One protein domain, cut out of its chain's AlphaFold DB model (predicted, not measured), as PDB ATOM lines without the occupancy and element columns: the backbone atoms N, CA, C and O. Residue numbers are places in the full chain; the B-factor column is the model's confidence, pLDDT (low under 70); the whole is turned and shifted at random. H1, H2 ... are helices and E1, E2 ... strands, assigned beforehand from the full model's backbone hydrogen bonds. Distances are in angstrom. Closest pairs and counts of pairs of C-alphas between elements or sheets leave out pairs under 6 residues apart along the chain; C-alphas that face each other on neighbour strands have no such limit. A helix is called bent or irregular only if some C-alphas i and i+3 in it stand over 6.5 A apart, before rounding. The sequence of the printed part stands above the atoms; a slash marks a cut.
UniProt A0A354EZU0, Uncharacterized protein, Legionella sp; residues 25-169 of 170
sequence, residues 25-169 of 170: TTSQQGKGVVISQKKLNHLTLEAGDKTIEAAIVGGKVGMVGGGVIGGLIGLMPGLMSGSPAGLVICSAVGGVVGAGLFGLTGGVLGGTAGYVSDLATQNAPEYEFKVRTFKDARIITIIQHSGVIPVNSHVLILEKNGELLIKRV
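AT A GLANCE: This is residues 25 to 169 of the 170 residues of an uncharacterized protein of Legionella sp (UniProt A0A354EZU0). A long helical hairpin, H1 and H2 side by side, sticks out from a small head made of one curled sheet of five strands. In the head the sheet is bent back on itself like part of a barrel, E3 and E2 facing E4 and E5, with E1 as the hinge. The printed part has 145 residues, with named elements in the order E1, H1, H2, E2, E3, E4, E5; the sheet runs E3, E2, E1, E4, E5, antiparallel throughout, and the class is mixed. The whole is extended, with a radius of gyration of the C-alphas of 24.6 A and spans of 79 by 30 by 19 A.

IN THESE COORDINATES: E1, residues 27 to 40, begins with C-alpha 27 at (45.696, -25.308, 61.150), bends by 96 degrees at residue 33 and measures 25.9 A. H1, residues 49 to 80, is 46.5 A long and ends with C-alpha 80 at (38.659, 31.546, 52.121). H2, residues 84 to 122, is 54.6 A long. E2 is residues 126 to 133, 21.0 A, and E3 residues 139 to 145, 19.3 A. E4 is residues 154 to 160, 19.1 A, and E5, residues 163 to 168, 16.6 A, ends with C-alpha 168 at (49.578, -31.868, 47.738).

HOW THE PARTS SIT: In the folded sheet, one sheet bent into two leaves that face each other, E1 is antiparallel to E4, with N 29 and O 157 2.9 A apart, and to E2, with N 35 and O 130 2.8 A apart, within hydrogen-bond range. In the hairpin of E2 and E3, N 129 and O 142 are within that range at 2.8 A; in the hairpin of E4 and E5, N 158 and O 165 are at 2.8 A. Between the edge strands E3 and E5 the closest C-alphas, of Ile 142 and Leu 164, are 6.4 A apart. H1 and H2 touch, closest at the C-alphas of Gly 59 and Gly 107, 3.6 A, at a shallow tilt of 22 degrees, opposite ways. Neither helix is on the sheet. Every O i to N i+4 pair is within hydrogen-bond range in H2, and 26 of 28 in H1.

THE WHOLE: The C-alphas of Gly 82 and Ala 137, the two farthest apart, are 78.9 A apart. The printed part has no cut and no long link. Mean pLDDT of the printed part is 70.2; 82 residues are under 70, among them residues 74 to 92 and 98 to 125.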
ATOM      1  N   THR A  25      44.208 -18.034  60.237       52.88
ATOM      2  CA  THR A  25      44.886 -19.163  60.883       52.88
ATOM      3  C   THR A  25      44.532 -20.457  60.155       52.88
ATOM      4  O   THR A  25      43.420 -20.963  60.257       52.88
ATOM      5  N   THR A  26      45.481 -20.996  59.392       59.78
ATOM      6  CA  THR A  26      45.347 -22.320  58.770       59.78
ATOM      7  C   THR A  26      45.986 -23.339  59.705       59.78
ATOM      8  O   THR A  26      47.191 -23.266  59.950       59.78
ATOM      9  N   SER A  27      45.199 -24.271  60.240       69.06
ATOM     10  CA  SER A  27      45.696 -25.308  61.150       69.06
ATOM     11  C   SER A  27      45.951 -26.609  60.393       69.06
ATOM     12  O   SER A  27      45.164 -27.012  59.536       69.06
ATOM     13  N   GLN A  28      47.064 -27.286  60.677       76.56
ATOM     14  CA  GLN A  28      47.371 -28.575  60.062       76.56
ATOM     15  C   GLN A  28      46.734 -29.708  60.876       76.56
ATOM     16  O   GLN A  28      47.187 -30.014  61.975       76.56
ATOM     17  N   GLN A  29      45.720 -30.367  60.310       76.50
ATOM     18  CA  GLN A  29      44.988 -31.463  60.958       76.50
ATOM     19  C   GLN A  29      45.671 -32.827  60.783       76.50
ATOM     20  O   GLN A  29      45.560 -33.708  61.636       76.50
ATOM     21  N   GLY A  30      46.415 -33.032  59.690       84.38
ATOM     22  CA  GLY A  30      47.142 -34.285  59.505       84.38
ATOM     23  C   GLY A  30      47.710 -34.520  58.113       84.38
ATOM     24  O   GLY A  30      47.861 -33.609  57.300       84.38
ATOM     25  N   LYS A  31      48.060 -35.781  57.855       87.94
ATOM     26  CA  LYS A  31      48.576 -36.285  56.578       87.94
ATOM     27  C   LYS A  31      47.711 -37.463  56.115       87.94
ATOM     28  O   LYS A  31      47.228 -38.237  56.947       87.94
ATOM     29  N   GLY A  32      47.544 -37.620  54.807       88.50
ATOM     30  CA  GLY A  32      46.790 -38.725  54.221       88.50
ATOM     31  C   GLY A  32      47.152 -39.009  52.766       88.50
ATOM     32  O   GLY A  32      48.055 -38.386  52.205       88.50
ATOM     33  N   VAL A  33      46.437 -39.958  52.166       89.19
ATOM     34  CA  VAL A  33      46.575 -40.343  50.753       89.19
ATOM     35  C   VAL A  33      45.222 -40.262  50.067       89.19
ATOM     36  O   VAL A  33      44.225 -40.752  50.601       89.19
ATOM     37  N   VAL A  34      45.189 -39.666  48.878       88.75
ATOM     38  CA  VAL A  34      43.987 -39.641  48.035       88.75
ATOM     39  C   VAL A  34      43.726 -41.047  47.498       88.75
ATOM     40  O   VAL A  34      44.562 -41.595  46.787       88.75
ATOM     41  N   ILE A  35      42.570 -41.624  47.819       88.12
ATOM     42  CA  ILE A  35      42.166 -42.968  47.370       88.12
ATOM     43  C   ILE A  35      41.153 -42.929  46.223       88.12
ATOM     44  O   ILE A  35      41.066 -43.876  45.449       88.12
ATOM     45  N   SER A  36      40.402 -41.836  46.080       86.75
ATOM     46  CA  SER A  36      39.536 -41.617  44.922       86.75
ATOM     47  C   SER A  36      39.304 -40.134  44.679       86.75
ATOM     48  O   SER A  36      39.344 -39.330  45.612       86.75
ATOM     49  N   GLN A  37      38.990 -39.804  43.432       84.81
ATOM     50  CA  GLN A  37      38.631 -38.467  42.983       84.81
ATOM     51  C   GLN A  37      37.376 -38.558  42.117       84.81
ATOM     52  O   GLN A  37      37.293 -39.417  41.236       84.81
ATOM     53  N   LYS A  38      36.426 -37.651  42.325       85.19
ATOM     54  CA  LYS A  38      35.245 -37.485  41.477       85.19
ATOM     55  C   LYS A  38      35.054 -36.003  41.174       85.19
ATOM     56  O   LYS A  38      35.106 -35.180  42.078       85.19
ATOM     57  N   LYS A  39      34.866 -35.656  39.900       82.50
ATOM     58  CA  LYS A  39      34.547 -34.282  39.493       82.50
ATOM     59  C   LYS A  39      33.072 -34.007  39.782       82.50
ATOM     60  O   LYS A  39      32.215 -34.755  39.308       82.50
ATOM     61  N   LEU A  40      32.795 -32.961  40.547       76.56
ATOM     62  CA  LEU A  40      31.460 -32.415  40.757       76.56
ATOM     63  C   LEU A  40      31.231 -31.311  39.719       76.56
ATOM     64  O   LEU A  40      32.086 -30.456  39.498       76.56
ATOM     65  N   ASN A  41      30.086 -31.363  39.044       61.66
ATOM     66  CA  ASN A  41      29.638 -30.300  38.153       61.66
ATOM     67  C   ASN A  41      28.461 -29.612  38.847       61.66
ATOM     68  O   ASN A  41      27.321 -30.032  38.663       61.66
ATOM     69  N   HIS A  42      28.734 -28.597  39.660       54.44
ATOM     70  CA  HIS A  42      27.698 -27.715  40.184       54.44
ATOM     71  C   HIS A  42      27.927 -26.312  39.620       54.44
ATOM     72  O   HIS A  42      28.952 -25.688  39.866       54.44
ATOM     73  N   LEU A  43      26.985 -25.846  38.798       52.38
ATOM     74  CA  LEU A  43      26.889 -24.452  38.372       52.38
ATOM     75  C   LEU A  43      25.891 -23.776  39.308       52.38
ATOM     76  O   LEU A  43      24.686 -23.833  39.080       52.38
ATOM     77  N   THR A  44      26.388 -23.169  40.379       50.41
ATOM     78  CA  THR A  44      25.598 -22.292  41.249       50.41
ATOM     79  C   THR A  44      26.251 -20.920  41.252       50.41
ATOM     80  O   THR A  44      27.334 -20.736  41.797       50.41
ATOM     81  N   LEU A  45      25.598 -19.982  40.562       49.91
ATOM     82  CA  LEU A  45      25.987 -18.579  40.438       49.91
ATOM     83  C   LEU A  45      25.347 -17.789  41.585       49.91
ATOM     84  O   LEU A  45      24.317 -17.147  41.396       49.91
ATOM     85  N   GLU A  46      25.936 -17.847  42.773       56.09
ATOM     86  CA  GLU A  46      25.596 -16.928  43.866       56.09
ATOM     87  C   GLU A  46      26.794 -16.034  44.186       56.09
ATOM     88  O   GLU A  46      27.941 -16.453  44.056       56.09
ATOM     89  N   ALA A  47      26.548 -14.777  44.559       53.72
ATOM     90  CA  ALA A  47      27.615 -13.900  45.031       53.72
ATOM     91  C   ALA A  47      28.210 -14.509  46.311       53.72
ATOM     92  O   ALA A  47      27.507 -14.648  47.310       53.72
ATOM     93  N   GLY A  48      29.475 -14.924  46.249       61.03
ATOM     94  CA  GLY A  48      30.152 -15.592  47.354       61.03
ATOM     95  C   GLY A  48      30.670 -14.615  48.406       61.03
ATOM     96  O   GLY A  48      30.645 -13.390  48.243       61.03
ATOM     97  N   ASP A  49      31.202 -15.175  49.492       63.72
ATOM     98  CA  ASP A  49      31.764 -14.399  50.602       63.72
ATOM     99  C   ASP A  49      32.866 -13.431  50.152       63.72
ATOM    100  O   ASP A  49      32.978 -12.338  50.707       63.72
ATOM    101  N   LYS A  50      33.640 -13.755  49.103       58.25
ATOM    102  CA  LYS A  50      34.709 -12.864  48.618       58.25
ATOM    103  C   LYS A  50      34.157 -11.638  47.898       58.25
ATOM    104  O   LYS A  50      34.777 -10.580  47.963       58.25
ATOM    105  N   THR A  51      33.008 -11.747  47.232       65.50
ATOM    106  CA  THR A  51      32.284 -10.604  46.655       65.50
ATOM    107  C   THR A  51      31.886  -9.623  47.748       65.50
ATOM    108  O   THR A  51      32.133  -8.421  47.629       65.50
ATOM    109  N   ILE A  52      31.305 -10.142  48.830       65.44
ATOM    110  CA  ILE A  52      30.842  -9.345  49.968       65.44
ATOM    111  C   ILE A  52      32.038  -8.729  50.698       65.44
ATOM    112  O   ILE A  52      32.055  -7.526  50.957       65.44
ATOM    113  N   GLU A  53      33.070  -9.519  50.981       66.62
ATOM    114  CA  GLU A  53      34.276  -9.060  51.669       66.62
ATOM    115  C   GLU A  53      35.011  -7.989  50.855       66.62
ATOM    116  O   GLU A  53      35.325  -6.920  51.383       66.62
ATOM    117  N   ALA A  54      35.210  -8.206  49.554       63.62
ATOM    118  CA  ALA A  54      35.859  -7.229  48.687       63.62
ATOM    119  C   ALA A  54      35.021  -5.950  48.525       63.62
ATOM    120  O   ALA A  54      35.594  -4.861  48.495       63.62
ATOM    121  N   ALA A  55      33.686  -6.042  48.491       61.44
ATOM    122  CA  ALA A  55      32.805  -4.870  48.506       61.44
ATOM    123  C   ALA A  55      32.931  -4.079  49.813       61.44
ATOM    124  O   ALA A  55      33.033  -2.853  49.791       61.44
ATOM    125  N   ILE A  56      32.976  -4.758  50.961       66.88
ATOM    126  CA  ILE A  56      33.136  -4.108  52.266       66.88
ATOM    127  C   ILE A  56      34.514  -3.451  52.372       66.88
ATOM    128  O   ILE A  56      34.610  -2.300  52.803       66.88
ATOM    129  N   VAL A  57      35.580  -4.149  51.980       70.19
ATOM    130  CA  VAL A  57      36.952  -3.622  52.021       70.19
ATOM    131  C   VAL A  57      37.099  -2.450  51.057       70.19
ATOM    132  O   VAL A  57      37.531  -1.374  51.470       70.19
ATOM    133  N   GLY A  58      36.677  -2.615  49.804       59.09
ATOM    134  CA  GLY A  58      36.699  -1.548  48.807       59.09
ATOM    135  C   GLY A  58      35.873  -0.341  49.246       59.09
ATOM    136  O   GLY A  58      36.331   0.795  49.122       59.09
ATOM    137  N   GLY A  59      34.702  -0.573  49.842       57.69
ATOM    138  CA  GLY A  59      33.840   0.475  50.382       57.69
ATOM    139  C   GLY A  59      34.493   1.230  51.532       57.69
ATOM    140  O   GLY A  59      34.533   2.457  51.516       57.69
ATOM    141  N   LYS A  60      35.094   0.524  52.492       63.62
ATOM    142  CA  LYS A  60      35.823   1.141  53.610       63.62
ATOM    143  C   LYS A  60      37.023   1.956  53.137       63.62
ATOM    144  O   LYS A  60      37.179   3.101  53.559       63.62
ATOM    145  N   VAL A  61      37.846   1.404  52.246       66.06
ATOM    146  CA  VAL A  61      39.010   2.111  51.682       66.06
ATOM    147  C   VAL A  61      38.556   3.340  50.895       66.06
ATOM    148  O   VAL A  61      39.127   4.419  51.055       66.06
ATOM    149  N   GLY A  62      37.483   3.207  50.116       59.09
ATOM    150  CA  GLY A  62      36.848   4.308  49.403       59.09
ATOM    151  C   GLY A  62      36.345   5.404  50.343       59.09
ATOM    152  O   GLY A  62      36.638   6.575  50.124       59.09
ATOM    153  N   MET A  63      35.662   5.048  51.432       60.84
ATOM    154  CA  MET A  63      35.171   6.021  52.414       60.84
ATOM    155  C   MET A  63      36.313   6.777  53.089       60.84
ATOM    156  O   MET A  63      36.238   7.995  53.238       60.84
ATOM    157  N   VAL A  64      37.381   6.079  53.479       68.44
ATOM    158  CA  VAL A  64      38.540   6.705  54.128       68.44
ATOM    159  C   VAL A  64      39.277   7.615  53.145       68.44
ATOM    160  O   VAL A  64      39.515   8.782  53.453       68.44
ATOM    161  N   GLY A  65      39.588   7.121  51.944       63.62
ATOM    162  CA  GLY A  65      40.261   7.909  50.910       63.62
ATOM    163  C   GLY A  65      39.441   9.129  50.492       63.62
ATOM    164  O   GLY A  65      39.950  10.249  50.475       63.62
ATOM    165  N   GLY A  66      38.148   8.939  50.240       60.38
ATOM    166  CA  GLY A  66      37.228  10.016  49.900       60.38
ATOM    167  C   GLY A  66      37.006  11.017  51.010       60.38
ATOM    168  O   GLY A  66      36.912  12.205  50.732       60.38
ATOM    169  N   GLY A  67      36.941  10.567  52.261       61.50
ATOM    170  CA  GLY A  67      36.784  11.457  53.404       61.50
ATOM    171  C   GLY A  67      37.987  12.370  53.588       61.50
ATOM    172  O   GLY A  67      37.832  13.564  53.835       61.50
ATOM    173  N   VAL A  68      39.192  11.835  53.383       70.56
ATOM    174  CA  VAL A  68      40.428  12.624  53.425       70.56
ATOM    175  C   VAL A  68      40.494  13.592  52.245       70.56
ATOM    176  O   VAL A  68      40.722  14.783  52.452       70.56
ATOM    177  N   ILE A  69      40.257  13.121  51.018       70.75
ATOM    178  CA  ILE A  69      40.309  13.963  49.812       70.75
ATOM    179  C   ILE A  69      39.226  15.046  49.863       70.75
ATOM    180  O   ILE A  69      39.514  16.225  49.672       70.75
ATOM    181  N   GLY A  70      37.990  14.671  50.176       62.81
ATOM    182  CA  GLY A  70      36.863  15.588  50.292       62.81
ATOM    183  C   GLY A  70      37.035  16.585  51.436       62.81
ATOM    184  O   GLY A  70      36.725  17.763  51.270       62.81
ATOM    185  N   GLY A  71      37.599  16.154  52.568       61.31
ATOM    186  CA  GLY A  71      37.924  17.036  53.687       61.31
ATOM    187  C   GLY A  71      39.001  18.058  53.324       61.31
ATOM    188  O   GLY A  71      38.855  19.234  53.645       61.31
ATOM    189  N   LEU A  72      40.037  17.640  52.590       67.44
ATOM    190  CA  LEU A  72      41.089  18.525  52.076       67.44
ATOM    191  C   LEU A  72      40.556  19.527  51.040       67.44
ATOM    192  O   LEU A  72      40.920  20.701  51.090       67.44
ATOM    193  N   ILE A  73      39.673  19.091  50.137       70.12
ATOM    194  CA  ILE A  73      39.025  19.976  49.157       70.12
ATOM    195  C   ILE A  73      38.096  20.968  49.866       70.12
ATOM    196  O   ILE A  73      38.115  22.149  49.537       70.12
ATOM    197  N   GLY A  74      37.334  20.526  50.871       59.44
ATOM    198  CA  GLY A  74      36.472  21.382  51.696       59.44
ATOM    199  C   GLY A  74      37.241  22.384  52.566       59.44
ATOM    200  O   GLY A  74      36.711  23.436  52.929       59.44
ATOM    201  N   LEU A  75      38.518  22.113  52.835       61.62
ATOM    202  CA  LEU A  75      39.405  22.994  53.591       61.62
ATOM    203  C   LEU A  75      39.737  24.279  52.816       61.62
ATOM    204  O   LEU A  75      39.849  25.338  53.427       61.62
ATOM    205  N   MET A  76      39.827  24.225  51.481       66.00
ATOM    206  CA  MET A  76      40.095  25.401  50.636       66.00
ATOM    207  C   MET A  76      39.019  26.502  50.735       66.00
ATOM    208  O   MET A  76      39.375  27.631  51.080       66.00
ATOM    209  N   PRO A  77      37.717  26.235  50.505       60.34
ATOM    210  CA  PRO A  77      36.671  27.244  50.674       60.34
ATOM    211  C   PRO A  77      36.485  27.646  52.145       60.34
ATOM    212  O   PRO A  77      36.216  28.811  52.435       60.34
ATOM    213  N   GLY A  78      36.715  26.723  53.087       58.50
ATOM    214  CA  GLY A  78      36.729  27.021  54.519       58.50
ATOM    215  C   GLY A  78      37.807  28.041  54.906       58.50
ATOM    216  O   GLY A  78      37.540  28.955  55.684       58.50
ATOM    217  N   LEU A  79      39.000  27.942  54.311       62.91
ATOM    218  CA  LEU A  79      40.105  28.884  54.514       62.91
ATOM    219  C   LEU A  79      39.808  30.261  53.895       62.91
ATOM    220  O   LEU A  79      40.162  31.282  54.479       62.91
ATOM    221  N   MET A  80      39.103  30.298  52.758       66.56
ATOM    222  CA  MET A  80      38.659  31.546  52.121       66.56
ATOM    223  C   MET A  80      37.568  32.275  52.916       66.56
ATOM    224  O   MET A  80      37.448  33.491  52.804       66.56
ATOM    225  N   SER A  81      36.801  31.563  53.750       65.06
ATOM    226  CA  SER A  81      35.764  32.167  54.600       65.06
ATOM    227  C   SER A  81      36.318  33.012  55.759       65.06
ATOM    228  O   SER A  81      35.562  33.747  56.391       65.06
ATOM    229  N   GLY A  82      37.614  32.891  56.079       56.75
ATOM    230  CA  GLY A  82      38.278  33.643  57.154       56.75
ATOM    231  C   GLY A  82      37.809  33.309  58.578       56.75
ATOM    232  O   GLY A  82      38.349  33.852  59.539       56.75
ATOM    233  N   SER A  83      36.831  32.410  58.737       67.81
ATOM    234  CA  SER A  83      36.242  32.044  60.024       67.81
ATOM    235  C   SER A  83      36.634  30.620  60.437       67.81
ATOM    236  O   SER A  83      36.459  29.687  59.647       67.81
ATOM    237  N   PRO A  84      37.072  30.401  61.693       68.50
ATOM    238  CA  PRO A  84      37.314  29.060  62.231       68.50
ATOM    239  C   PRO A  84      36.090  28.143  62.113       68.50
ATOM    240  O   PRO A  84      36.234  26.951  61.849       68.50
ATOM    241  N   ALA A  85      34.881  28.702  62.247       67.31
ATOM    242  CA  ALA A  85      33.637  27.951  62.101       67.31
ATOM    243  C   ALA A  85      33.387  27.522  60.644       67.31
ATOM    244  O   ALA A  85      32.985  26.386  60.401       67.31
ATOM    245  N   GLY A  86      33.688  28.386  59.668       60.03
ATOM    246  CA  GLY A  86      33.576  28.056  58.242       60.03
ATOM    247  C   GLY A  86      34.573  26.980  57.808       60.03
ATOM    248  O   GLY A  86      34.244  26.104  57.012       60.03
ATOM    249  N   LEU A  87      35.763  26.972  58.411       60.03
ATOM    250  CA  LEU A  87      36.799  25.968  58.170       60.03
ATOM    251  C   LEU A  87      36.367  24.572  58.645       60.03
ATOM    252  O   LEU A  87      36.530  23.594  57.914       60.03
ATOM    253  N   VAL A  88      35.753  24.483  59.827       67.38
ATOM    254  CA  VAL A  88      35.220  23.223  60.371       67.38
ATOM    255  C   VAL A  88      34.030  22.727  59.550       67.38
ATOM    256  O   VAL A  88      34.001  21.556  59.179       67.38
ATOM    257  N   ILE A  89      33.080  23.606  59.214       68.50
ATOM    258  CA  ILE A  89      31.866  23.223  58.481       68.50
ATOM    259  C   ILE A  89      32.205  22.772  57.057       68.50
ATOM    260  O   ILE A  89      31.782  21.694  56.647       68.50
ATOM    261  N   CYS A  90      33.008  23.533  56.308       64.56
ATOM    262  CA  CYS A  90      33.345  23.170  54.930       64.56
ATOM    263  C   CYS A  90      34.207  21.901  54.850       64.56
ATOM    264  O   CYS A  90      33.984  21.076  53.964       64.56
ATOM    265  N   SER A  91      35.130  21.695  55.796       62.41
ATOM    266  CA  SER A  91      35.938  20.466  55.849       62.41
ATOM    267  C   SER A  91      35.101  19.250  56.251       62.41
ATOM    268  O   SER A  91      35.279  18.173  55.687       62.41
ATOM    269  N   ALA A  92      34.159  19.407  57.187       66.88
ATOM    270  CA  ALA A  92      33.261  18.328  57.594       66.88
ATOM    271  C   ALA A  92      32.298  17.941  56.463       66.88
ATOM    272  O   ALA A  92      32.164  16.760  56.152       66.88
ATOM    273  N   VAL A  93      31.679  18.921  55.799       71.69
ATOM    274  CA  VAL A  93      30.777  18.675  54.663       71.69
ATOM    275  C   VAL A  93      31.540  18.051  53.496       71.69
ATOM    276  O   VAL A  93      31.103  17.035  52.958       71.69
ATOM    277  N   GLY A  94      32.709  18.591  53.145       64.88
ATOM    278  CA  GLY A  94      33.564  18.022  52.104       64.88
ATOM    279  C   GLY A  94      34.001  16.594  52.430       64.88
ATOM    280  O   GLY A  94      33.937  15.721  51.567       64.88
ATOM    281  N   GLY A  95      34.374  16.327  53.684       63.12
ATOM    282  CA  GLY A  95      34.751  14.993  54.147       63.12
ATOM    283  C   GLY A  95      33.597  13.995  54.095       63.12
ATOM    284  O   GLY A  95      33.781  12.878  53.628       63.12
ATOM    285  N   VAL A  96      32.386  14.382  54.497       69.12
ATOM    286  CA  VAL A  96      31.212  13.492  54.443       69.12
ATOM    287  C   VAL A  96      30.808  13.191  52.998       69.12
ATOM    288  O   VAL A  96      30.578  12.031  52.656       69.12
ATOM    289  N   VAL A  97      30.772  14.207  52.133       73.12
ATOM    290  CA  VAL A  97      30.421  14.035  50.712       73.12
ATOM    291  C   VAL A  97      31.480  13.201  49.988       73.12
ATOM    292  O   VAL A  97      31.141  12.276  49.250       73.12
ATOM    293  N   GLY A  98      32.760  13.476  50.242       64.19
ATOM    294  CA  GLY A  98      33.865  12.701  49.694       64.19
ATOM    295  C   GLY A  98      33.848  11.252  50.180       64.19
ATOM    296  O   GLY A  98      33.948  10.337  49.367       64.19
ATOM    297  N   ALA A  99      33.649  11.016  51.479       62.16
ATOM    298  CA  ALA A  99      33.553   9.666  52.028       62.16
ATOM    299  C   ALA A  99      32.370   8.890  51.436       62.16
ATOM    300  O   ALA A  99      32.522   7.726  51.079       62.16
ATOM    301  N   GLY A 100      31.209   9.529  51.281       62.91
ATOM    302  CA  GLY A 100      30.033   8.900  50.679       62.91
ATOM    303  C   GLY A 100      30.263   8.496  49.221       62.91
ATOM    304  O   GLY A 100      30.051   7.339  48.861       62.91
ATOM    305  N   LEU A 101      30.744   9.424  48.388       67.56
ATOM    306  CA  LEU A 101      30.950   9.175  46.958       67.56
ATOM    307  C   LEU A 101      32.033   8.130  46.706       67.56
ATOM    308  O   LEU A 101      31.791   7.154  45.995       67.56
ATOM    309  N   PHE A 102      33.204   8.295  47.322       62.78
ATOM    310  CA  PHE A 102      34.295   7.350  47.120       62.78
ATOM    311  C   PHE A 102      34.033   6.014  47.809       62.78
ATOM    312  O   PHE A 102      34.481   4.989  47.303       62.78
ATOM    313  N   GLY A 103      33.284   5.999  48.915       53.06
ATOM    314  CA  GLY A 103      32.821   4.781  49.573       53.06
ATOM    315  C   GLY A 103      31.908   3.944  48.690       53.06
ATOM    316  O   GLY A 103      32.105   2.738  48.577       53.06
ATOM    317  N   LEU A 104      30.963   4.576  47.994       62.81
ATOM    318  CA  LEU A 104      30.101   3.886  47.034       62.81
ATOM    319  C   LEU A 104      30.899   3.358  45.839       62.81
ATOM    320  O   LEU A 104      30.791   2.178  45.516       62.81
ATOM    321  N   THR A 105      31.755   4.176  45.215       65.31
ATOM    322  CA  THR A 105      32.592   3.692  44.101       65.31
ATOM    323  C   THR A 105      33.582   2.620  44.539       65.31
ATOM    324  O   THR A 105      33.774   1.648  43.819       65.31
ATOM    325  N   GLY A 106      34.181   2.753  45.722       52.91
ATOM    326  CA  GLY A 106      35.082   1.754  46.282       52.91
ATOM    327  C   GLY A 106      34.355   0.447  46.582       52.91
ATOM    328  O   GLY A 106      34.881  -0.621  46.286       52.91
ATOM    329  N   GLY A 107      33.124   0.516  47.093       50.88
ATOM    330  CA  GLY A 107      32.294  -0.657  47.359       50.88
ATOM    331  C   GLY A 107      31.845  -1.367  46.085       50.88
ATOM    332  O   GLY A 107      31.892  -2.591  46.018       50.88
ATOM    333  N   VAL A 108      31.496  -0.615  45.040       66.06
ATOM    334  CA  VAL A 108      31.139  -1.171  43.725       66.06
ATOM    335  C   VAL A 108      32.361  -1.773  43.023       66.06
ATOM    336  O   VAL A 108      32.282  -2.881  42.496       66.06
ATOM    337  N   LEU A 109      33.511  -1.096  43.034       61.81
ATOM    338  CA  LEU A 109      34.750  -1.612  42.436       61.81
ATOM    339  C   LEU A 109      35.292  -2.826  43.201       61.81
ATOM    340  O   LEU A 109      35.704  -3.811  42.595       61.81
ATOM    341  N   GLY A 110      35.236  -2.792  44.531       56.22
ATOM    342  CA  GLY A 110      35.585  -3.928  45.378       56.22
ATOM    343  C   GLY A 110      34.639  -5.107  45.165       56.22
ATOM    344  O   GLY A 110      35.090  -6.226  44.951       56.22
ATOM    345  N   GLY A 111      33.330  -4.852  45.121       55.16
ATOM    346  CA  GLY A 111      32.319  -5.878  44.878       55.16
ATOM    347  C   GLY A 111      32.428  -6.491  43.489       55.16
ATOM    348  O   GLY A 111      32.335  -7.701  43.351       55.16
ATOM    349  N   THR A 112      32.713  -5.700  42.455       61.84
ATOM    350  CA  THR A 112      32.944  -6.232  41.101       61.84
ATOM    351  C   THR A 112      34.233  -7.048  41.016       61.84
ATOM    352  O   THR A 112      34.219  -8.127  40.430       61.84
ATOM    353  N   ALA A 113      35.329  -6.612  41.643       58.72
ATOM    354  CA  ALA A 113      36.569  -7.392  41.701       58.72
ATOM    355  C   ALA A 113      36.398  -8.706  42.489       58.72
ATOM    356  O   ALA A 113      36.894  -9.756  42.067       58.72
ATOM    357  N   GLY A 114      35.665  -8.665  43.602       57.31
ATOM    358  CA  GLY A 114      35.300  -9.844  44.383       57.31
ATOM    359  C   GLY A 114      34.376 -10.782  43.614       57.31
ATOM    360  O   GLY A 114      34.640 -11.978  43.576       57.31
ATOM    361  N   TYR A 115      33.390 -10.241  42.896       56.25
ATOM    362  CA  TYR A 115      32.492 -11.005  42.029       56.25
ATOM    363  C   TYR A 115      33.239 -11.691  40.893       56.25
ATOM    364  O   TYR A 115      33.025 -12.870  40.652       56.25
ATOM    365  N   VAL A 116      34.172 -11.007  40.225       60.09
ATOM    366  CA  VAL A 116      35.023 -11.629  39.194       60.09
ATOM    367  C   VAL A 116      35.914 -12.717  39.800       60.09
ATOM    368  O   VAL A 116      36.117 -13.761  39.181       60.09
ATOM    369  N   SER A 117      36.420 -12.511  41.017       59.44
ATOM    370  CA  SER A 117      37.227 -13.508  41.732       59.44
ATOM    371  C   SER A 117      36.404 -14.721  42.170       59.44
ATOM    372  O   SER A 117      36.888 -15.854  42.095       59.44
ATOM    373  N   ASP A 118      35.157 -14.509  42.584       59.12
ATOM    374  CA  ASP A 118      34.201 -15.572  42.880       59.12
ATOM    375  C   ASP A 118      33.788 -16.294  41.608       59.12
ATOM    376  O   ASP A 118      33.809 -17.513  41.599       59.12
ATOM    377  N   LEU A 119      33.552 -15.591  40.501       59.53
ATOM    378  CA  LEU A 119      33.254 -16.198  39.204       59.53
ATOM    379  C   LEU A 119      34.427 -17.049  38.696       59.53
ATOM    380  O   LEU A 119      34.233 -18.140  38.159       59.53
ATOM    381  N   ALA A 120      35.665 -16.588  38.896       59.47
ATOM    382  CA  ALA A 120      36.868 -17.362  38.597       59.47
ATOM    383  C   ALA A 120      37.019 -18.583  39.524       59.47
ATOM    384  O   ALA A 120      37.505 -19.625  39.089       59.47
ATOM    385  N   THR A 121      36.578 -18.474  40.782       59.50
ATOM    386  CA  THR A 121      36.592 -19.579  41.755       59.50
ATOM    387  C   THR A 121      35.453 -20.579  41.497       59.50
ATOM    388  O   THR A 121      35.678 -21.779  41.577       59.50
ATOM    389  N   GLN A 122      34.259 -20.123  41.120       57.94
ATOM    390  CA  GLN A 122      33.077 -20.947  40.827       57.94
ATOM    391  C   GLN A 122      33.213 -21.711  39.515       57.94
ATOM    392  O   GLN A 122      32.738 -22.837  39.401       57.94
ATOM    393  N   ASN A 123      33.915 -21.143  38.532       56.31
ATOM    394  CA  ASN A 123      34.293 -21.876  37.326       56.31
ATOM    395  C   ASN A 123      35.424 -22.889  37.575       56.31
ATOM    396  O   ASN A 123      35.751 -23.669  36.675       56.31
ATOM    397  N   ALA A 124      36.041 -22.897  38.764       59.41
ATOM    398  CA  ALA A 124      37.026 -23.911  39.094       59.41
ATOM    399  C   ALA A 124      36.306 -25.248  39.327       59.41
ATOM    400  O   ALA A 124      35.393 -25.318  40.155       59.41
ATOM    401  N   PRO A 125      36.712 -26.319  38.623       66.50
ATOM    402  CA  PRO A 125      36.101 -27.626  38.789       66.50
ATOM    403  C   PRO A 125      36.192 -28.058  40.251       66.50
ATOM    404  O   PRO A 125      37.273 -28.110  40.842       66.50
ATOM    405  N   GLU A 126      35.039 -28.353  40.832       77.69
ATOM    406  CA  GLU A 126      34.955 -28.879  42.179       77.69
ATOM    407  C   GLU A 126      35.245 -30.381  42.138       77.69
ATOM    408  O   GLU A 126      34.801 -31.109  41.240       77.69
ATOM    409  N   TYR A 127      36.043 -30.860  43.085       79.19
ATOM    410  CA  TYR A 127      36.390 -32.271  43.171       79.19
ATOM    411  C   TYR A 127      36.085 -32.806  44.562       79.19
ATOM    412  O   TYR A 127      36.493 -32.241  45.574       79.19
ATOM    413  N   GLU A 128      35.410 -33.948  44.585       85.38
ATOM    414  CA  GLU A 128      35.251 -34.789  45.758       85.38
ATOM    415  C   GLU A 128      36.462 -35.722  45.844       85.38
ATOM    416  O   GLU A 128      36.672 -36.588  44.985       85.38
ATOM    417  N   PHE A 129      37.266 -35.553  46.887       86.69
ATOM    418  CA  PHE A 129      38.401 -36.405  47.202       86.69
ATOM    419  C   PHE A 129      38.067 -37.279  48.402       86.69
ATOM    420  O   PHE A 129      37.747 -36.780  49.478       86.69
ATOM    421  N   LYS A 130      38.222 -38.594  48.255       89.44
ATOM    422  CA  LYS A 130      38.278 -39.481  49.419       89.44
ATOM    423  C   LYS A 130      39.727 -39.630  49.822       89.44
ATOM    424  O   LYS A 130      40.564 -40.031  49.010       89.44
ATOM    425  N   VAL A 131      40.024 -39.298  51.067       87.69
ATOM    426  CA  VAL A 131      41.378 -39.302  51.609       87.69
ATOM    427  C   VAL A 131      41.431 -40.257  52.781       87.69
ATOM    428  O   VAL A 131      40.628 -40.174  53.707       87.69
ATOM    429  N   ARG A 132      42.391 -41.175  52.751       89.06
ATOM    430  CA  ARG A 132      42.689 -42.042  53.886       89.06
ATOM    431  C   ARG A 132      43.697 -41.341  54.786       89.06
ATOM    432  O   ARG A 132      44.816 -41.056  54.363       89.06
ATOM    433  N   THR A 133      43.294 -41.053  56.015       88.19
ATOM    434  CA  THR A 133      44.153 -40.446  57.040       88.19
ATOM    435  C   THR A 133      45.218 -41.438  57.512       88.19
ATOM    436  O   THR A 133      44.933 -42.624  57.666       88.19
ATOM    437  N   PHE A 134      46.445 -40.975  57.769       85.94
ATOM    438  CA  PHE A 134      47.489 -41.852  58.323       85.94
ATOM    439  C   PHE A 134      47.330 -42.120  59.818       85.94
ATOM    440  O   PHE A 134      47.776 -43.156  60.289       85.94
ATOM    441  N   LYS A 135      46.713 -41.189  60.556       81.06
ATOM    442  CA  LYS A 135      46.592 -41.276  62.015       81.06
ATOM    443  C   LYS A 135      45.650 -42.404  62.445       81.06
ATOM    444  O   LYS A 135      46.033 -43.228  63.261       81.06
ATOM    445  N   ASP A 136      44.468 -42.468  61.829       82.25
ATOM    446  CA  ASP A 136      43.383 -43.356  62.272       82.25
ATOM    447  C   ASP A 136      42.910 -44.324  61.176       82.25
ATOM    448  O   ASP A 136      41.898 -45.002  61.338       82.25
ATOM    449  N   ALA A 137      43.583 -44.343  60.018       82.75
ATOM    450  CA  ALA A 137      43.176 -45.081  58.818       82.75
ATOM    451  C   ALA A 137      41.739 -44.787  58.330       82.75
ATOM    452  O   ALA A 137      41.240 -45.486  57.443       82.75
ATOM    453  N   ARG A 138      41.091 -43.743  58.865       87.00
ATOM    454  CA  ARG A 138      39.739 -43.311  58.505       87.00
ATOM    455  C   ARG A 138      39.732 -42.686  57.122       87.00
ATOM    456  O   ARG A 138      40.666 -41.965  56.759       87.00
ATOM    457  N   ILE A 139      38.659 -42.946  56.385       87.56
ATOM    458  CA  ILE A 139      38.385 -42.318  55.096       87.56
ATOM    459  C   ILE A 139      37.538 -41.078  55.360       87.56
ATOM    460  O   ILE A 139      36.454 -41.183  55.927       87.56
ATOM    461  N   ILE A 140      38.044 -39.926  54.946       86.75
ATOM    462  CA  ILE A 140      37.320 -38.658  54.968       86.75
ATOM    463  C   ILE A 140      37.011 -38.237  53.537       86.75
ATOM    464  O   ILE A 140      37.834 -38.421  52.638       86.75
ATOM    465  N   THR A 141      35.817 -37.697  53.329       87.12
ATOM    466  CA  THR A 141      35.423 -37.089  52.060       87.12
ATOM    467  C   THR A 141      35.644 -35.592  52.175       87.12
ATOM    468  O   THR A 141      35.126 -34.966  53.095       87.12
ATOM    469  N   ILE A 142      36.438 -35.037  51.268       84.62
ATOM    470  CA  ILE A 142      36.760 -33.615  51.211       84.62
ATOM    471  C   ILE A 142      36.342 -33.107  49.844       84.62
ATOM    472  O   ILE A 142      36.802 -33.618  48.825       84.62
ATOM    473  N   ILE A 143      35.476 -32.104  49.836       82.69
ATOM    474  CA  ILE A 143      35.066 -31.410  48.625       82.69
ATOM    475  C   ILE A 143      35.838 -30.097  48.596       82.69
ATOM    476  O   ILE A 143      35.842 -29.363  49.578       82.69
ATOM    477  N   GLN A 144      36.560 -29.839  47.507       76.81
ATOM    478  CA  GLN A 144      37.279 -28.578  47.354       76.81
ATOM    479  C   GLN A 144      37.382 -28.150  45.891       76.81
ATOM    480  O   GLN A 144      37.534 -28.977  44.984       76.81
ATOM    481  N   HIS A 145      37.409 -26.837  45.680       72.69
ATOM    482  CA  HIS A 145      37.772 -26.223  44.406       72.69
ATOM    483  C   HIS A 145      39.289 -26.313  44.217       72.69
ATOM    484  O   HIS A 145      40.060 -25.612  44.876       72.69
ATOM    485  N   SER A 146      39.745 -27.220  43.354       70.31
ATOM    486  CA  SER A 146      41.175 -27.439  43.129       70.31
ATOM    487  C   SER A 146      41.450 -28.066  41.766       70.31
ATOM    488  O   SER A 146      40.550 -28.510  41.061       70.31
ATOM    489  N   GLY A 147      42.726 -28.123  41.396       70.25
ATOM    490  CA  GLY A 147      43.166 -28.929  40.266       70.25
ATOM    491  C   GLY A 147      43.051 -30.428  40.555       70.25
ATOM    492  O   GLY A 147      42.873 -30.868  41.692       70.25
ATOM    493  N   VAL A 148      43.213 -31.234  39.507       76.31
ATOM    494  CA  VAL A 148      43.282 -32.696  39.621       76.31
ATOM    495  C   VAL A 148      44.449 -33.086  40.535       76.31
ATOM    496  O   VAL A 148      45.607 -32.794  40.233       76.31
ATOM    497  N   ILE A 149      44.147 -33.770  41.640       82.44
ATOM    498  CA  ILE A 149      45.153 -34.399  42.503       82.44
ATOM    499  C   ILE A 149      45.133 -35.901  42.204       82.44
ATOM    500  O   ILE A 149      44.121 -36.543  42.481       82.44
ATOM    501  N   PRO A 150      46.221 -36.482  41.664       82.81
ATOM    502  CA  PRO A 150      46.248 -37.894  41.306       82.81
ATOM    503  C   PRO A 150      45.960 -38.791  42.509       82.81
ATOM    504  O   PRO A 150      46.459 -38.542  43.613       82.81
ATOM    505  N   VAL A 151      45.230 -39.878  42.269       87.06
ATOM    506  CA  VAL A 151      45.074 -40.966  43.241       87.06
ATOM    507  C   VAL A 151      46.461 -41.476  43.655       87.06
ATOM    508  O   VAL A 151      47.406 -41.437  42.868       87.06
ATOM    509  N   ASN A 152      46.596 -41.910  44.906       87.31
ATOM    510  CA  ASN A 152      47.851 -42.280  45.568       87.31
ATOM    511  C   ASN A 152      48.825 -41.119  45.832       87.31
ATOM    512  O   ASN A 152      49.961 -41.349  46.239       87.31
ATOM    513  N   SER A 153      48.397 -39.863  45.670       87.00
ATOM    514  CA  SER A 153      49.206 -38.716  46.096       87.00
ATOM    515  C   SER A 153      49.145 -38.517  47.611       87.00
ATOM    516  O   SER A 153      48.065 -38.534  48.208       87.00
ATOM    517  N   HIS A 154      50.303 -38.242  48.215       86.81
ATOM    518  CA  HIS A 154      50.396 -37.778  49.597       86.81
ATOM    519  C   HIS A 154      49.872 -36.344  49.718       86.81
ATOM    520  O   HIS A 154      50.269 -35.441  48.972       86.81
ATOM    521  N   VAL A 155      48.985 -36.128  50.683       88.19
ATOM    522  CA  VAL A 155      48.349 -34.836  50.934       88.19
ATOM    523  C   VAL A 155      48.414 -34.465  52.412       88.19
ATOM    524  O   VAL A 155      48.380 -35.322  53.297       88.19
ATOM    525  N   LEU A 156      48.514 -33.167  52.677       88.25
ATOM    526  CA  LEU A 156      48.247 -32.578  53.982       88.25
ATOM    527  C   LEU A 156      46.761 -32.285  54.080       88.25
ATOM    528  O   LEU A 156      46.202 -31.720  53.143       88.25
ATOM    529  N   ILE A 157      46.164 -32.626  55.213       86.69
ATOM    530  CA  ILE A 157      44.809 -32.218  55.565       86.69
ATOM    531  C   ILE A 157      44.953 -30.965  56.419       86.69
ATOM    532  O   ILE A 157      45.619 -30.978  57.461       86.69
ATOM    533  N   LEU A 158      44.387 -29.878  55.928       84.12
ATOM    534  CA  LEU A 158      44.386 -28.563  56.544       84.12
ATOM    535  C   LEU A 158      42.959 -28.245  56.970       84.12
ATOM    536  O   LEU A 158      42.016 -28.670  56.313       84.12
ATOM    537  N   GLU A 159      42.808 -27.482  58.038       78.94
ATOM    538  CA  GLU A 159      41.539 -26.869  58.401       78.94
ATOM    539  C   GLU A 159      41.674 -25.359  58.267       78.94
ATOM    540  O   GLU A 159      42.625 -24.751  58.781       78.94
ATOM    541  N   LYS A 160      40.730 -24.759  57.550       76.12
ATOM    542  CA  LYS A 160      40.623 -23.314  57.397       76.12
ATOM    543  C   LYS A 160      39.158 -22.940  57.553       76.12
ATOM    544  O   LYS A 160      38.326 -23.443  56.814       76.12
ATOM    545  N   ASN A 161      38.853 -22.064  58.507       72.38
ATOM    546  CA  ASN A 161      37.490 -21.581  58.762       72.38
ATOM    547  C   ASN A 161      36.456 -22.706  59.017       72.38
ATOM    548  O   ASN A 161      35.296 -22.563  58.656       72.38
ATOM    549  N   GLY A 162      36.870 -23.829  59.622       71.38
ATOM    550  CA  GLY A 162      36.001 -24.989  59.873       71.38
ATOM    551  C   GLY A 162      35.822 -25.935  58.679       71.38
ATOM    552  O   GLY A 162      35.188 -26.980  58.819       71.38
ATOM    553  N   GLU A 163      36.411 -25.620  57.522       74.38
ATOM    554  CA  GLU A 163      36.424 -26.491  56.349       74.38
ATOM    555  C   GLU A 163      37.733 -27.274  56.247       74.38
ATOM    556  O   GLU A 163      38.829 -26.746  56.474       74.38
ATOM    557  N   LEU A 164      37.624 -28.549  55.868       79.38
ATOM    558  CA  LEU A 164      38.775 -29.404  55.601       79.38
ATOM    559  C   LEU A 164      39.237 -29.220  54.156       79.38
ATOM    560  O   LEU A 164      38.474 -29.399  53.216       79.38
ATOM    561  N   LEU A 165      40.520 -28.931  53.985       84.31
ATOM    562  CA  LEU A 165      41.182 -28.742  52.701       84.31
ATOM    563  C   LEU A 165      42.321 -29.747  52.561       84.31
ATOM    564  O   LEU A 165      42.926 -30.163  53.552       84.31
ATOM    565  N   ILE A 166      42.673 -30.096  51.325       86.00
ATOM    566  CA  ILE A 166      43.860 -30.904  51.044       86.00
ATOM    567  C   ILE A 166      44.876 -30.181  50.177       86.00
ATOM    568  O   ILE A 166      44.573 -29.640  49.112       86.00
ATOM    569  N   LYS A 167      46.133 -30.239  50.616       85.19
ATOM    570  CA  LYS A 167      47.283 -29.690  49.898       85.19
ATOM    571  C   LYS A 167      48.238 -30.811  49.515       85.19
ATOM    572  O   LYS A 167      48.684 -31.569  50.374       85.19
ATOM    573  N   ARG A 168      48.585 -30.903  48.230       83.56
ATOM    574  CA  ARG A 168      49.578 -31.868  47.738       83.56
ATOM    575  C   ARG A 168      50.941 -31.586  48.371       83.56
ATOM    576  O   ARG A 168      51.425 -30.455  48.309       83.56
ATOM    577  N   VAL A 169      51.551 -32.614  48.955       81.50
ATOM    578  CA  VAL A 169      52.958 -32.573  49.367       81.50
ATOM    579  C   VAL A 169      53.781 -32.821  48.104       81.50
ATOM    580  O   VAL A 169      53.551 -33.827  47.431       81.50
TER     581      VAL A 169